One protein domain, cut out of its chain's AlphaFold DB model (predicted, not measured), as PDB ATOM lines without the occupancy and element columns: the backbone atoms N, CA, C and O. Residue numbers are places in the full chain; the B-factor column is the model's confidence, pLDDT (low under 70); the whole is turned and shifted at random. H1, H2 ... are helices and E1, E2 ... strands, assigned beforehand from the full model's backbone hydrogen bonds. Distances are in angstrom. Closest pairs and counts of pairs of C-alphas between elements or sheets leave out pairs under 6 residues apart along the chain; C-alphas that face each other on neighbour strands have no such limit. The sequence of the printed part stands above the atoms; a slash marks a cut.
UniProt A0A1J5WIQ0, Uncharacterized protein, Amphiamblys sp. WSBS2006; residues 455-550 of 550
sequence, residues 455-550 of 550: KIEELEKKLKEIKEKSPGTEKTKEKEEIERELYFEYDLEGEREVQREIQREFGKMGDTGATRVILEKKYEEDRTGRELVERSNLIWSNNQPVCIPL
ATOM      1  N   LYS A 455     129.586 140.592 208.116       83.25
ATOM      2  CA  LYS A 455     130.680 140.789 209.077       83.25
ATOM      3  C   LYS A 455     130.855 142.270 209.422       83.25
ATOM      4  O   LYS A 455     131.003 142.599 210.597       83.25
ATOM      5  N   ILE A 456     130.775 143.151 208.424       83.19
ATOM      6  CA  ILE A 456     130.791 144.610 208.618       83.19
ATOM      7  C   ILE A 456     129.581 145.027 209.464       83.19
ATOM      8  O   ILE A 456     129.761 145.664 210.499       83.19
ATOM      9  N   GLU A 457     128.373 144.572 209.116       84.69
ATOM     10  CA  GLU A 457     127.143 144.850 209.879       84.69
ATOM     11  C   GLU A 457     127.233 144.386 211.351       84.69
ATOM     12  O   GLU A 457     126.789 145.086 212.268       84.69
ATOM     13  N   GLU A 458     127.835 143.219 211.615       86.31
ATOM     14  CA  GLU A 458     128.047 142.720 212.979       86.31
ATOM     15  C   GLU A 458     129.058 143.580 213.760       86.31
ATOM     16  O   GLU A 458     128.829 143.899 214.933       86.31
ATOM     17  N   LEU A 459     130.166 143.976 213.127       86.31
ATOM     18  CA  LEU A 459     131.202 144.806 213.742       86.31
ATOM     19  C   LEU A 459     130.722 146.245 213.995       86.31
ATOM     20  O   LEU A 459     130.944 146.773 215.087       86.31
ATOM     21  N   GLU A 460     129.994 146.858 213.057       85.69
ATOM     22  CA  GLU A 460     129.349 148.167 213.233       85.69
ATOM     23  C   GLU A 460     128.393 148.155 214.429       85.69
ATOM     24  O   GLU A 460     128.413 149.055 215.278       85.69
ATOM     25  N   LYS A 461     127.580 147.097 214.540       87.38
ATOM     26  CA  LYS A 461     126.661 146.909 215.662       87.38
ATOM     27  C   LYS A 461     127.408 146.778 216.991       87.38
ATOM     28  O   LYS A 461     127.045 147.466 217.947       87.38
ATOM     29  N   LYS A 462     128.465 145.957 217.064       86.12
ATOM     30  CA  LYS A 462     129.321 145.839 218.264       86.12
ATOM     31  C   LYS A 462     129.929 147.190 218.646       86.12
ATOM     32  O   LYS A 462     129.856 147.593 219.808       86.12
ATOM     33  N   LEU A 463     130.454 147.927 217.668       85.69
ATOM     34  CA  LEU A 463     131.040 149.248 217.880       85.69
ATOM     35  C   LEU A 463     130.018 150.254 218.431       85.69
ATOM     36  O   LEU A 463     130.336 151.027 219.339       85.69
ATOM     37  N   LYS A 464     128.784 150.229 217.919       85.81
ATOM     38  CA  LYS A 464     127.675 151.047 218.423       85.81
ATOM     39  C   LYS A 464     127.305 150.681 219.862       85.81
ATOM     40  O   LYS A 464     127.222 151.567 220.710       85.81
ATOM     41  N   GLU A 465     127.172 149.392 220.167       85.12
ATOM     42  CA  GLU A 465     126.881 148.917 221.524       85.12
ATOM     43  C   GLU A 465     127.964 149.301 222.548       85.12
ATOM     44  O   GLU A 465     127.643 149.554 223.710       85.12
ATOM     45  N   ILE A 466     129.237 149.367 222.143       83.06
ATOM     46  CA  ILE A 466     130.338 149.847 222.993       83.06
ATOM     47  C   ILE A 466     130.261 151.369 223.178       83.06
ATOM     48  O   ILE A 466     130.404 151.853 224.302       83.06
ATOM     49  N   LYS A 467     129.973 152.126 222.108       79.88
ATOM     50  CA  LYS A 467     129.805 153.594 222.149       79.88
ATOM     51  C   LYS A 467     128.638 154.029 223.050       79.88
ATOM     52  O   LYS A 467     128.752 155.049 223.724       79.88
ATOM     53  N   GLU A 468     127.561 153.250 223.120       80.75
ATOM     54  CA  GLU A 468     126.401 153.512 223.992       80.75
ATOM     55  C   GLU A 468     126.644 153.153 225.478       80.75
ATOM     56  O   GLU A 468     125.970 153.679 226.364       80.75
ATOM     57  N   LYS A 469     127.622 152.287 225.788       73.19
ATOM     58  CA  LYS A 469     127.906 151.793 227.150       73.19
ATOM     59  C   LYS A 469     129.189 152.435 227.713       73.19
ATOM     60  O   LYS A 469     130.236 151.801 227.649       73.19
ATOM     61  N   SER A 470     129.082 153.622 228.327       57.31
ATOM     62  CA  SER A 470     130.092 154.458 229.044       57.31
ATOM     63  C   SER A 470     131.566 153.977 229.175       57.31
ATOM     64  O   SER A 470     131.822 152.827 229.563       57.31
ATOM     65  N   PRO A 471     132.557 154.882 228.981       57.28
ATOM     66  CA  PRO A 471     133.958 154.525 228.747       57.28
ATOM     67  C   PRO A 471     134.715 154.087 230.010       57.28
ATOM     68  O   PRO A 471     134.924 154.865 230.938       57.28
ATOM     69  N   GLY A 472     135.206 152.848 229.991       60.81
ATOM     70  CA  GLY A 472     136.318 152.379 230.822       60.81
ATOM     71  C   GLY A 472     137.523 152.063 229.931       60.81
ATOM     72  O   GLY A 472     137.342 151.753 228.757       60.81
ATOM     73  N   THR A 473     138.741 152.113 230.474       58.25
ATOM     74  CA  THR A 473     139.998 151.932 229.712       58.25
ATOM     75  C   THR A 473     140.104 150.602 228.961       58.25
ATOM     76  O   THR A 473     140.767 150.537 227.930       58.25
ATOM     77  N   GLU A 474     139.441 149.555 229.448       59.72
ATOM     78  CA  GLU A 474     139.364 148.243 228.794       59.72
ATOM     79  C   GLU A 474     138.534 148.304 227.498       59.72
ATOM     80  O   GLU A 474     138.999 147.881 226.441       59.72
ATOM     81  N   LYS A 475     137.372 148.973 227.543       62.00
ATOM     82  CA  LYS A 475     136.509 149.213 226.373       62.00
ATOM     83  C   LYS A 475     137.147 150.131 225.334       62.00
ATOM     84  O   LYS A 475     136.787 150.058 224.165       62.00
ATOM     85  N   THR A 476     138.071 151.008 225.732       69.19
ATOM     86  CA  THR A 476     138.816 151.841 224.775       69.19
ATOM     87  C   THR A 476     139.668 150.975 223.848       69.19
ATOM     88  O   THR A 476     139.660 151.204 222.644       69.19
ATOM     89  N   LYS A 477     140.328 149.935 224.377       77.25
ATOM     90  CA  LYS A 477     141.114 148.997 223.562       77.25
ATOM     91  C   LYS A 477     140.232 148.137 222.659       77.25
ATOM     92  O   LYS A 477     140.517 148.031 221.476       77.25
ATOM     93  N   GLU A 478     139.143 147.594 223.202       80.38
ATOM     94  CA  GLU A 478     138.150 146.816 222.443       80.38
ATOM     95  C   GLU A 478     137.554 147.642 221.284       80.38
ATOM     96  O   GLU A 478     137.461 147.173 220.152       80.38
ATOM     97  N   LYS A 479     137.242 148.923 221.532       81.50
ATOM     98  CA  LYS A 479     136.817 149.888 220.507       81.50
ATOM     99  C   LYS A 479     137.888 150.101 219.430       81.50
ATOM    100  O   LYS A 479     137.558 150.059 218.252       81.50
ATOM    101  N   GLU A 480     139.142 150.336 219.819       81.56
ATOM    102  CA  GLU A 480     140.274 150.530 218.894       81.56
ATOM    103  C   GLU A 480     140.622 149.269 218.084       81.56
ATOM    104  O   GLU A 480     141.242 149.369 217.026       81.56
ATOM    105  N   GLU A 481     140.296 148.082 218.589       84.31
ATOM    106  CA  GLU A 481     140.464 146.805 217.889       84.31
ATOM    107  C   GLU A 481     139.345 146.604 216.859       84.31
ATOM    108  O   GLU A 481     139.635 146.394 215.684       84.31
ATOM    109  N   ILE A 482     138.083 146.815 217.251       84.06
ATOM    110  CA  ILE A 482     136.927 146.745 216.341       84.06
ATOM    111  C   ILE A 482     136.982 147.835 215.260       84.06
ATOM    112  O   ILE A 482     136.653 147.559 214.112       84.06
ATOM    113  N   GLU A 483     137.422 149.059 215.574       81.50
ATOM    114  CA  GLU A 483     137.591 150.124 214.567       81.50
ATOM    115  C   GLU A 483     138.708 149.790 213.556       81.50
ATOM    116  O   GLU A 483     138.596 150.171 212.393       81.50
ATOM    117  N   ARG A 484     139.734 149.015 213.948       82.12
ATOM    118  CA  ARG A 484     140.755 148.484 213.023       82.12
ATOM    119  C   ARG A 484     140.255 147.304 212.194       82.12
ATOM    120  O   ARG A 484     140.546 147.259 211.003       82.12
ATOM    121  N   GLU A 485     139.507 146.374 212.787       84.56
ATOM    122  CA  GLU A 485     138.918 145.258 212.038       84.56
ATOM    123  C   GLU A 485     137.876 145.759 211.026       84.56
ATOM    124  O   GLU A 485     137.879 145.313 209.883       84.56
ATOM    125  N   LEU A 486     137.055 146.750 211.397       80.88
ATOM    126  CA  LEU A 486     136.146 147.432 210.471       80.88
ATOM    127  C   LEU A 486     136.889 148.076 209.308       80.88
ATOM    128  O   LEU A 486     136.514 147.842 208.168       80.88
ATOM    129  N   TYR A 487     137.940 148.856 209.578       78.19
ATOM    130  CA  TYR A 487     138.734 149.491 208.523       78.19
ATOM    131  C   TYR A 487     139.279 148.464 207.516       78.19
ATOM    132  O   TYR A 487     139.163 148.669 206.312       78.19
ATOM    133  N   PHE A 488     139.786 147.328 208.003       76.94
ATOM    134  CA  PHE A 488     140.275 146.240 207.155       76.94
ATOM    135  C   PHE A 488     139.160 145.543 206.352       76.94
ATOM    136  O   PHE A 488     139.336 145.257 205.170       76.94
ATOM    137  N   GLU A 489     137.993 145.286 206.952       79.69
ATOM    138  CA  GLU A 489     136.858 144.691 206.231       79.69
ATOM    139  C   GLU A 489     136.234 145.657 205.211       79.69
ATOM    140  O   GLU A 489     135.831 145.211 204.137       79.69
ATOM    141  N   TYR A 490     136.189 146.965 205.502       75.50
ATOM    142  CA  TYR A 490     135.792 147.987 204.529       75.50
ATOM    143  C   TYR A 490     136.741 147.980 203.322       75.50
ATOM    144  O   TYR A 490     136.250 147.911 202.198       75.50
ATOM    145  N   ASP A 491     138.063 147.981 203.543       72.00
ATOM    146  CA  ASP A 491     139.081 147.931 202.478       72.00
ATOM    147  C   ASP A 491     138.909 146.696 201.577       72.00
ATOM    148  O   ASP A 491     138.739 146.815 200.360       72.00
ATOM    149  N   LEU A 492     138.792 145.507 202.181       73.81
ATOM    150  CA  LEU A 492     138.536 144.261 201.451       73.81
ATOM    151  C   LEU A 492     137.211 144.259 200.670       73.81
ATOM    152  O   LEU A 492     137.134 143.654 199.598       73.81
ATOM    153  N   GLU A 493     136.143 144.871 201.187       75.12
ATOM    154  CA  GLU A 493     134.863 144.934 200.471       75.12
ATOM    155  C   GLU A 493     134.883 145.979 199.343       75.12
ATOM    156  O   GLU A 493     134.325 145.727 198.274       75.12
ATOM    157  N   GLY A 494     135.606 147.089 199.527       72.50
ATOM    158  CA  GLY A 494     135.893 148.064 198.473       72.50
ATOM    159  C   GLY A 494     136.653 147.435 197.304       72.50
ATOM    160  O   GLY A 494     136.227 147.556 196.154       72.50
ATOM    161  N   GLU A 495     137.713 146.669 197.582       71.44
ATOM    162  CA  GLU A 495     138.438 145.910 196.555       71.44
ATOM    163  C   GLU A 495     137.551 144.906 195.815       71.44
ATOM    164  O   GLU A 495     137.642 144.777 194.590       71.44
ATOM    165  N   ARG A 496     136.666 144.200 196.530       74.75
ATOM    166  CA  ARG A 496     135.706 143.283 195.902       74.75
ATOM    167  C   ARG A 496     134.738 144.018 194.985       74.75
ATOM    168  O   ARG A 496     134.429 143.483 193.923       74.75
ATOM    169  N   GLU A 497     134.266 145.212 195.339       75.75
ATOM    170  CA  GLU A 497     133.383 145.976 194.451       75.75
ATOM    171  C   GLU A 497     134.130 146.544 193.237       75.75
ATOM    172  O   GLU A 497     133.608 146.451 192.127       75.75
ATOM    173  N   VAL A 498     135.380 147.010 193.392       75.38
ATOM    174  CA  VAL A 498     136.267 147.343 192.257       75.38
ATOM    175  C   VAL A 498     136.388 146.138 191.316       75.38
ATOM    176  O   VAL A 498     136.145 146.255 190.115       75.38
ATOM    177  N   GLN A 499     136.686 144.951 191.854       74.12
ATOM    178  CA  GLN A 499     136.794 143.710 191.081       74.12
ATOM    179  C   GLN A 499     135.481 143.344 190.371       74.12
ATOM    180  O   GLN A 499     135.507 143.024 189.181       74.12
ATOM    181  N   ARG A 500     134.336 143.410 191.067       77.12
ATOM    182  CA  ARG A 500     133.007 143.153 190.483       77.12
ATOM    183  C   ARG A 500     132.681 144.149 189.377       77.12
ATOM    184  O   ARG A 500     132.164 143.733 188.347       77.12
ATOM    185  N   GLU A 501     132.972 145.434 189.558       78.69
ATOM    186  CA  GLU A 501     132.682 146.449 188.545       78.69
ATOM    187  C   GLU A 501     133.535 146.246 187.293       78.69
ATOM    188  O   GLU A 501     132.998 146.230 186.188       78.69
ATOM    189  N   ILE A 502     134.832 145.976 187.452       76.94
ATOM    190  CA  ILE A 502     135.718 145.624 186.335       76.94
ATOM    191  C   ILE A 502     135.157 144.405 185.588       76.94
ATOM    192  O   ILE A 502     134.976 144.448 184.372       76.94
ATOM    193  N   GLN A 503     134.775 143.342 186.302       75.94
ATOM    194  CA  GLN A 503     134.131 142.166 185.699       75.94
ATOM    195  C   GLN A 503     132.813 142.514 184.979       75.94
ATOM    196  O   GLN A 503     132.563 141.985 183.892       75.94
ATOM    197  N   ARG A 504     131.980 143.410 185.538       78.62
ATOM    198  CA  ARG A 504     130.743 143.900 184.899       78.62
ATOM    199  C   ARG A 504     131.045 144.634 183.591       78.62
ATOM    200  O   ARG A 504     130.364 144.369 182.604       78.62
ATOM    201  N   GLU A 505     132.056 145.503 183.543       78.75
ATOM    202  CA  GLU A 505     132.421 146.230 182.317       78.75
ATOM    203  C   GLU A 505     132.997 145.303 181.232       78.75
ATOM    204  O   GLU A 505     132.509 145.314 180.103       78.75
ATOM    205  N   PHE A 506     133.945 144.411 181.549       76.94
ATOM    206  CA  PHE A 506     134.451 143.425 180.569       76.94
ATOM    207  C   PHE A 506     133.352 142.467 180.081       76.94
ATOM    208  O   PHE A 506     133.301 142.134 178.894       76.94
ATOM    209  N   GLY A 507     132.395 142.119 180.948       74.31
ATOM    210  CA  GLY A 507     131.191 141.385 180.558       74.31
ATOM    211  C   GLY A 507     130.319 142.131 179.537       74.31
ATOM    212  O   GLY A 507     129.822 141.506 178.599       74.31
ATOM    213  N   LYS A 508     130.168 143.460 179.651       78.06
ATOM    214  CA  LYS A 508     129.454 144.287 178.650       78.06
ATOM    215  C   LYS A 508     130.186 144.347 177.310       78.06
ATOM    216  O   LYS A 508     129.529 144.392 176.273       78.06
ATOM    217  N   MET A 509     131.521 144.318 177.323       74.94
ATOM    218  CA  MET A 509     132.351 144.258 176.110       74.94
ATOM    219  C   MET A 509     132.240 142.913 175.371       74.94
ATOM    220  O   MET A 509     132.708 142.795 174.240       74.94
ATOM    221  N   GLY A 510     131.625 141.897 175.988       70.38
ATOM    222  CA  GLY A 510     131.543 140.545 175.441       70.38
ATOM    223  C   GLY A 510     132.847 139.752 175.565       70.38
ATOM    224  O   GLY A 510     132.972 138.707 174.925       70.38
ATOM    225  N   ASP A 511     133.806 140.217 176.376       68.75
ATOM    226  CA  ASP A 511     135.007 139.445 176.674       68.75
ATOM    227  C   ASP A 511     134.664 138.303 177.643       68.75
ATOM    228  O   ASP A 511     134.114 138.504 178.729       68.75
ATOM    229  N   THR A 512     134.966 137.079 177.220       63.50
ATOM    230  CA  THR A 512     134.720 135.840 177.967       63.50
ATOM    231  C   THR A 512     135.986 135.273 178.618       63.50
ATOM    232  O   THR A 512     135.961 134.142 179.106       63.50
ATOM    233  N   GLY A 513     137.078 136.045 178.650       66.44
ATOM    234  CA  GLY A 513     138.361 135.661 179.248       66.44
ATOM    235  C   GLY A 513     139.547 135.655 178.289       66.44
ATOM    236  O   GLY A 513     140.541 134.989 178.572       66.44
ATOM    237  N   ALA A 514     139.444 136.333 177.145       75.12
ATOM    238  CA  ALA A 514     140.545 136.478 176.200       75.12
ATOM    239  C   ALA A 514     141.588 137.492 176.701       75.12
ATOM    240  O   ALA A 514     142.786 137.261 176.531       75.12
ATOM    241  N   THR A 515     141.143 138.572 177.353       80.50
ATOM    242  CA  THR A 515     142.025 139.541 178.014       80.50
ATOM    243  C   THR A 515     142.356 139.087 179.432       80.50
ATOM    244  O   THR A 515     141.465 138.869 180.255       80.50
ATOM    245  N   ARG A 516     143.644 139.010 179.774       82.31
ATOM    246  CA  ARG A 516     144.072 138.845 181.167       82.31
ATOM    247  C   ARG A 516     144.042 140.196 181.879       82.31
ATOM    248  O   ARG A 516     144.807 141.081 181.509       82.31
ATOM    249  N   VAL A 517     143.257 140.341 182.943       82.19
ATOM    250  CA  VAL A 517     143.249 141.574 183.747       82.19
ATOM    251  C   VAL A 517     144.001 141.356 185.064       82.19
ATOM    252  O   VAL A 517     143.767 140.383 185.780       82.19
ATOM    253  N   ILE A 518     144.935 142.254 185.376       81.31
ATOM    254  CA  ILE A 518     145.713 142.279 186.621       81.31
ATOM    255  C   ILE A 518     145.416 143.594 187.336       81.31
ATOM    256  O   ILE A 518     145.538 144.659 186.734       81.31
ATOM    257  N   LEU A 519     145.072 143.526 188.616       79.69
ATOM    258  CA  LEU A 519     144.994 144.701 189.480       79.69
ATOM    259  C   LEU A 519     146.329 144.866 190.205       79.69
ATOM    260  O   LEU A 519     146.859 143.882 190.723       79.69
ATOM    261  N   GLU A 520     146.867 146.083 190.226       80.81
ATOM    262  CA  GLU A 520     148.055 146.457 190.996       80.81
ATOM    263  C   GLU A 520     147.658 147.570 191.990       80.81
ATOM    264  O   GLU A 520     147.494 148.722 191.588       80.81
ATOM    265  N   LYS A 521     147.474 147.235 193.276       75.19
ATOM    266  CA  LYS A 521     147.249 148.225 194.350       75.19
ATOM    267  C   LYS A 521     148.607 148.634 194.917       75.19
ATOM    268  O   LYS A 521     149.471 147.780 195.134       75.19
ATOM    269  N   LYS A 522     148.831 149.938 195.059       71.81
ATOM    270  CA  LYS A 522     150.148 150.539 195.324       71.81
ATOM    271  C   LYS A 522     150.106 151.322 196.631       71.81
ATOM    272  O   LYS A 522     149.380 152.304 196.720       71.81
ATOM    273  N   TYR A 523     150.927 150.919 197.595       68.38
ATOM    274  CA  TYR A 523     151.046 151.568 198.898       68.38
ATOM    275  C   TYR A 523     152.453 152.160 199.074       68.38
ATOM    276  O   TYR A 523     153.449 151.507 198.744       68.38
ATOM    277  N   GLU A 524     152.567 153.367 199.634       56.72
ATOM    278  CA  GLU A 524     153.861 153.919 200.058       56.72
ATOM    279  C   GLU A 524     154.244 153.391 201.451       56.72
ATOM    280  O   GLU A 524     153.509 153.548 202.422       56.72
ATOM    281  N   GLU A 525     155.423 152.776 201.583       60.91
ATOM    282  CA  GLU A 525     155.939 152.313 202.874       60.91
ATOM    283  C   GLU A 525     156.528 153.503 203.666       60.91
ATOM    284  O   GLU A 525     157.695 153.869 203.480       60.91
ATOM    285  N   ASP A 526     155.691 154.081 204.543       52.88
ATOM    286  CA  ASP A 526     155.773 155.286 205.412       52.88
ATOM    287  C   ASP A 526     157.123 155.984 205.713       52.88
ATOM    288  O   ASP A 526     157.129 157.143 206.137       52.88
ATOM    289  N   ARG A 527     158.280 155.312 205.627       52.56
ATOM    290  CA  ARG A 527     159.601 155.871 205.999       52.56
ATOM    291  C   ARG A 527     160.776 155.466 205.111       52.56
ATOM    292  O   ARG A 527     161.879 155.961 205.338       52.56
ATOM    293  N   THR A 528     160.589 154.579 204.135       60.66
ATOM    294  CA  THR A 528     161.681 154.095 203.266       60.66
ATOM    295  C   THR A 528     161.584 154.611 201.831       60.66
ATOM    296  O   THR A 528     162.571 154.516 201.099       60.66
ATOM    297  N   GLY A 529     160.423 155.144 201.427       57.72
ATOM    298  CA  GLY A 529     160.135 155.487 200.032       57.72
ATOM    299  C   GLY A 529     160.044 154.255 199.124       57.72
ATOM    300  O   GLY A 529     160.304 154.352 197.927       57.72
ATOM    301  N   ARG A 530     159.758 153.075 199.693       55.12
ATOM    302  CA  ARG A 530     159.517 151.845 198.933       55.12
ATOM    303  C   ARG A 530     158.035 151.724 198.616       55.12
ATOM    304  O   ARG A 530     157.196 151.860 199.497       55.12
ATOM    305  N   GLU A 531     157.745 151.429 197.360       59.72
ATOM    306  CA  GLU A 531     156.401 151.124 196.885       59.72
ATOM    307  C   GLU A 531     156.119 149.627 197.102       59.72
ATOM    308  O   GLU A 531     156.823 148.768 196.562       59.72
ATOM    309  N   LEU A 532     155.107 149.311 197.911       63.19
ATOM    310  CA  LEU A 532     154.550 147.966 198.034       63.19
ATOM    311  C   LEU A 532     153.459 147.806 196.975       63.19
ATOM    312  O   LEU A 532     152.530 148.608 196.920       63.19
ATOM    313  N   VAL A 533     153.572 146.776 196.133       67.69
ATOM    314  CA  VAL A 533     152.598 146.494 195.069       67.69
ATOM    315  C   VAL A 533     151.926 145.155 195.332       67.69
ATOM    316  O   VAL A 533     152.526 144.098 195.121       67.69
ATOM    317  N   GLU A 534     150.674 145.213 195.765       70.19
ATOM    318  CA  GLU A 534     149.790 144.061 195.897       70.19
ATOM    319  C   GLU A 534     149.144 143.742 194.543       70.19
ATOM    320  O   GLU A 534     148.858 144.641 193.747       70.19
ATOM    321  N   ARG A 535     148.972 142.450 194.233       75.00
ATOM    322  CA  ARG A 535     148.498 142.000 192.918       75.00
ATOM    323  C   ARG A 535     147.362 140.995 193.021       75.00
ATOM    324  O   ARG A 535     147.497 139.968 193.673       75.00
ATOM    325  N   SER A 536     146.304 141.226 192.248       71.38
ATOM    326  CA  SER A 536     145.215 140.263 192.045       71.38
ATOM    327  C   SER A 536     145.040 139.955 190.559       71.38
ATOM    328  O   SER A 536     145.029 140.871 189.735       71.38
ATOM    329  N   ASN A 537     144.889 138.676 190.189       68.12
ATOM    330  CA  ASN A 537     144.476 138.306 188.831       68.12
ATOM    331  C   ASN A 537     142.949 138.192 188.768       68.12
ATOM    332  O   ASN A 537     142.339 137.436 189.526       68.12
ATOM    333  N   LEU A 538     142.352 138.851 187.783       68.69
ATOM    334  CA  LEU A 538     140.977 138.618 187.364       68.69
ATOM    335  C   LEU A 538     140.985 137.622 186.200       68.69
ATOM    336  O   LEU A 538     141.610 137.859 185.165       68.69
ATOM    337  N   ILE A 539     140.321 136.481 186.391       62.03
ATOM    338  CA  ILE A 539     140.284 135.367 185.439       62.03
ATOM    339  C   ILE A 539     138.820 134.996 185.182       62.03
ATOM    340  O   ILE A 539     137.992 134.993 186.088       62.03
ATOM    341  N   TRP A 540     138.488 134.643 183.944       58.97
ATOM    342  CA  TRP A 540     137.192 134.056 183.614       58.97
ATOM    343  C   TRP A 540     137.311 132.530 183.613       58.97
ATOM    344  O   TRP A 540     138.231 131.963 183.025       58.97
ATOM    345  N   SER A 541     136.367 131.853 184.264       46.47
ATOM    346  CA  SER A 541     136.277 130.393 184.323       46.47
ATOM    347  C   SER A 541     134.846 129.972 184.005       46.47
ATOM    348  O   SER A 541     133.913 130.407 184.671       46.47
ATOM    349  N   ASN A 542     134.640 129.147 182.973       48.59
ATOM    350  CA  ASN A 542     133.307 128.711 182.520       48.59
ATOM    351  C   ASN A 542     132.315 129.869 182.240       48.59
ATOM    352  O   ASN A 542     131.137 129.770 182.578       48.59
ATOM    353  N   ASN A 543     132.786 130.977 181.649       51.97
ATOM    354  CA  ASN A 543     132.038 132.238 181.485       51.97
ATOM    355  C   ASN A 543     131.528 132.863 182.806       51.97
ATOM    356  O   ASN A 543     130.650 133.725 182.778       51.97
ATOM    357  N   GLN A 544     132.078 132.463 183.954       50.28
ATOM    358  CA  GLN A 544     131.860 133.100 185.249       50.28
ATOM    359  C   GLN A 544     133.139 133.822 185.703       50.28
ATOM    360  O   GLN A 544     134.242 133.307 185.497       50.28
ATOM    361  N   PRO A 545     133.024 135.012 186.310       52.28
ATOM    362  CA  PRO A 545     134.181 135.723 186.833       52.28
ATOM    363  C   PRO A 545     134.744 135.033 188.083       52.28
ATOM    364  O   PRO A 545     133.998 134.665 188.990       52.28
ATOM    365  N   VAL A 546     136.069 134.889 188.150       53.25
ATOM    366  CA  VAL A 546     136.801 134.332 189.293       53.25
ATOM    367  C   VAL A 546     138.011 135.218 189.598       53.25
ATOM    368  O   VAL A 546     138.915 135.375 188.779       53.25
ATOM    369  N   CYS A 547     138.050 135.791 190.800       54.56
ATOM    370  CA  CYS A 547     139.255 136.449 191.300       54.56
ATOM    371  C   CYS A 547     140.209 135.406 191.898       54.56
ATOM    372  O   CYS A 547     139.776 134.532 192.653       54.56
ATOM    373  N   ILE A 548     141.499 135.507 191.572       52.53
ATOM    374  CA  ILE A 548     142.572 134.763 192.234       52.53
ATOM    375  C   ILE A 548     143.603 135.785 192.754       52.53
ATOM    376  O   ILE A 548     144.376 136.319 191.947       52.53
ATOM    377  N   PRO A 549     143.627 136.058 194.075       51.56
ATOM    378  CA  PRO A 549     144.735 136.759 194.728       51.56
ATOM    379  C   PRO A 549     146.052 136.001 194.490       51.56
ATOM    380  O   PRO A 549     146.035 134.767 194.442       51.56
ATOM    381  N   LEU A 550     147.168 136.717 194.295       42.84
ATOM    382  CA  LEU A 550     148.491 136.125 194.014       42.84
ATOM    383  C   LEU A 550     149.336 135.874 195.266       42.84
ATOM    384  O   LEU A 550     149.403 136.784 196.115       42.84
TER     385      LEU A 550
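This is residues 455 to 550 of the 550 residues of an uncharacterized protein of Amphiamblys sp. WSBS2006 (UniProt A0A1J5WIQ0). A three-stranded sheet covers one end of the long helix H2, at residues 495 to 507, while H1 folds back beside the other end and residues 525 to 530 stick out. The 96 printed residues run H1, H2, E1, E2, E3: mixed class, two layers, H2 on one face of the meander E1 E2 E3, each strand antiparallel to the one before. It is only just extended, close to loose, radius of gyration of the C-alphas 18.8 A, spans 57 by 36 by 17 A.

Inner strand E2, residues 530 to 541, forms hairpins with E1, residues 516 to 525 (N 521 to O 534, 3.0 A), and E3, residues 544 to 549 (N 539 to O 546, 3.0 A), within hydrogen-bond range. H2, residues 473 to 508, is on the sheet, height 7.3 A; its closest C-alphas to E3 are Gln 503 and Pro 545, 6.5 A. H1, residues 455 to 468, touches H2 residues 475 to 490 alone, closest C-alphas Ile 456 and Leu 486, 6.3 A, a helical hairpin at a shallow tilt of 30 degrees, opposite ways. O i to N i+4 pairs are within range throughout H1 and in 31 of 32 in H2.

H2 measures 52.7 A, E2 34.8 A. H1 begins at C-alpha 455 (130.680, 140.789, 209.077); E3 ends at C-alpha 549 (144.735, 136.759, 194.728).

The printed part has no cut and no long link. Mean pLDDT of the printed part is 71.4; residues 537 to 550 are among those under 70.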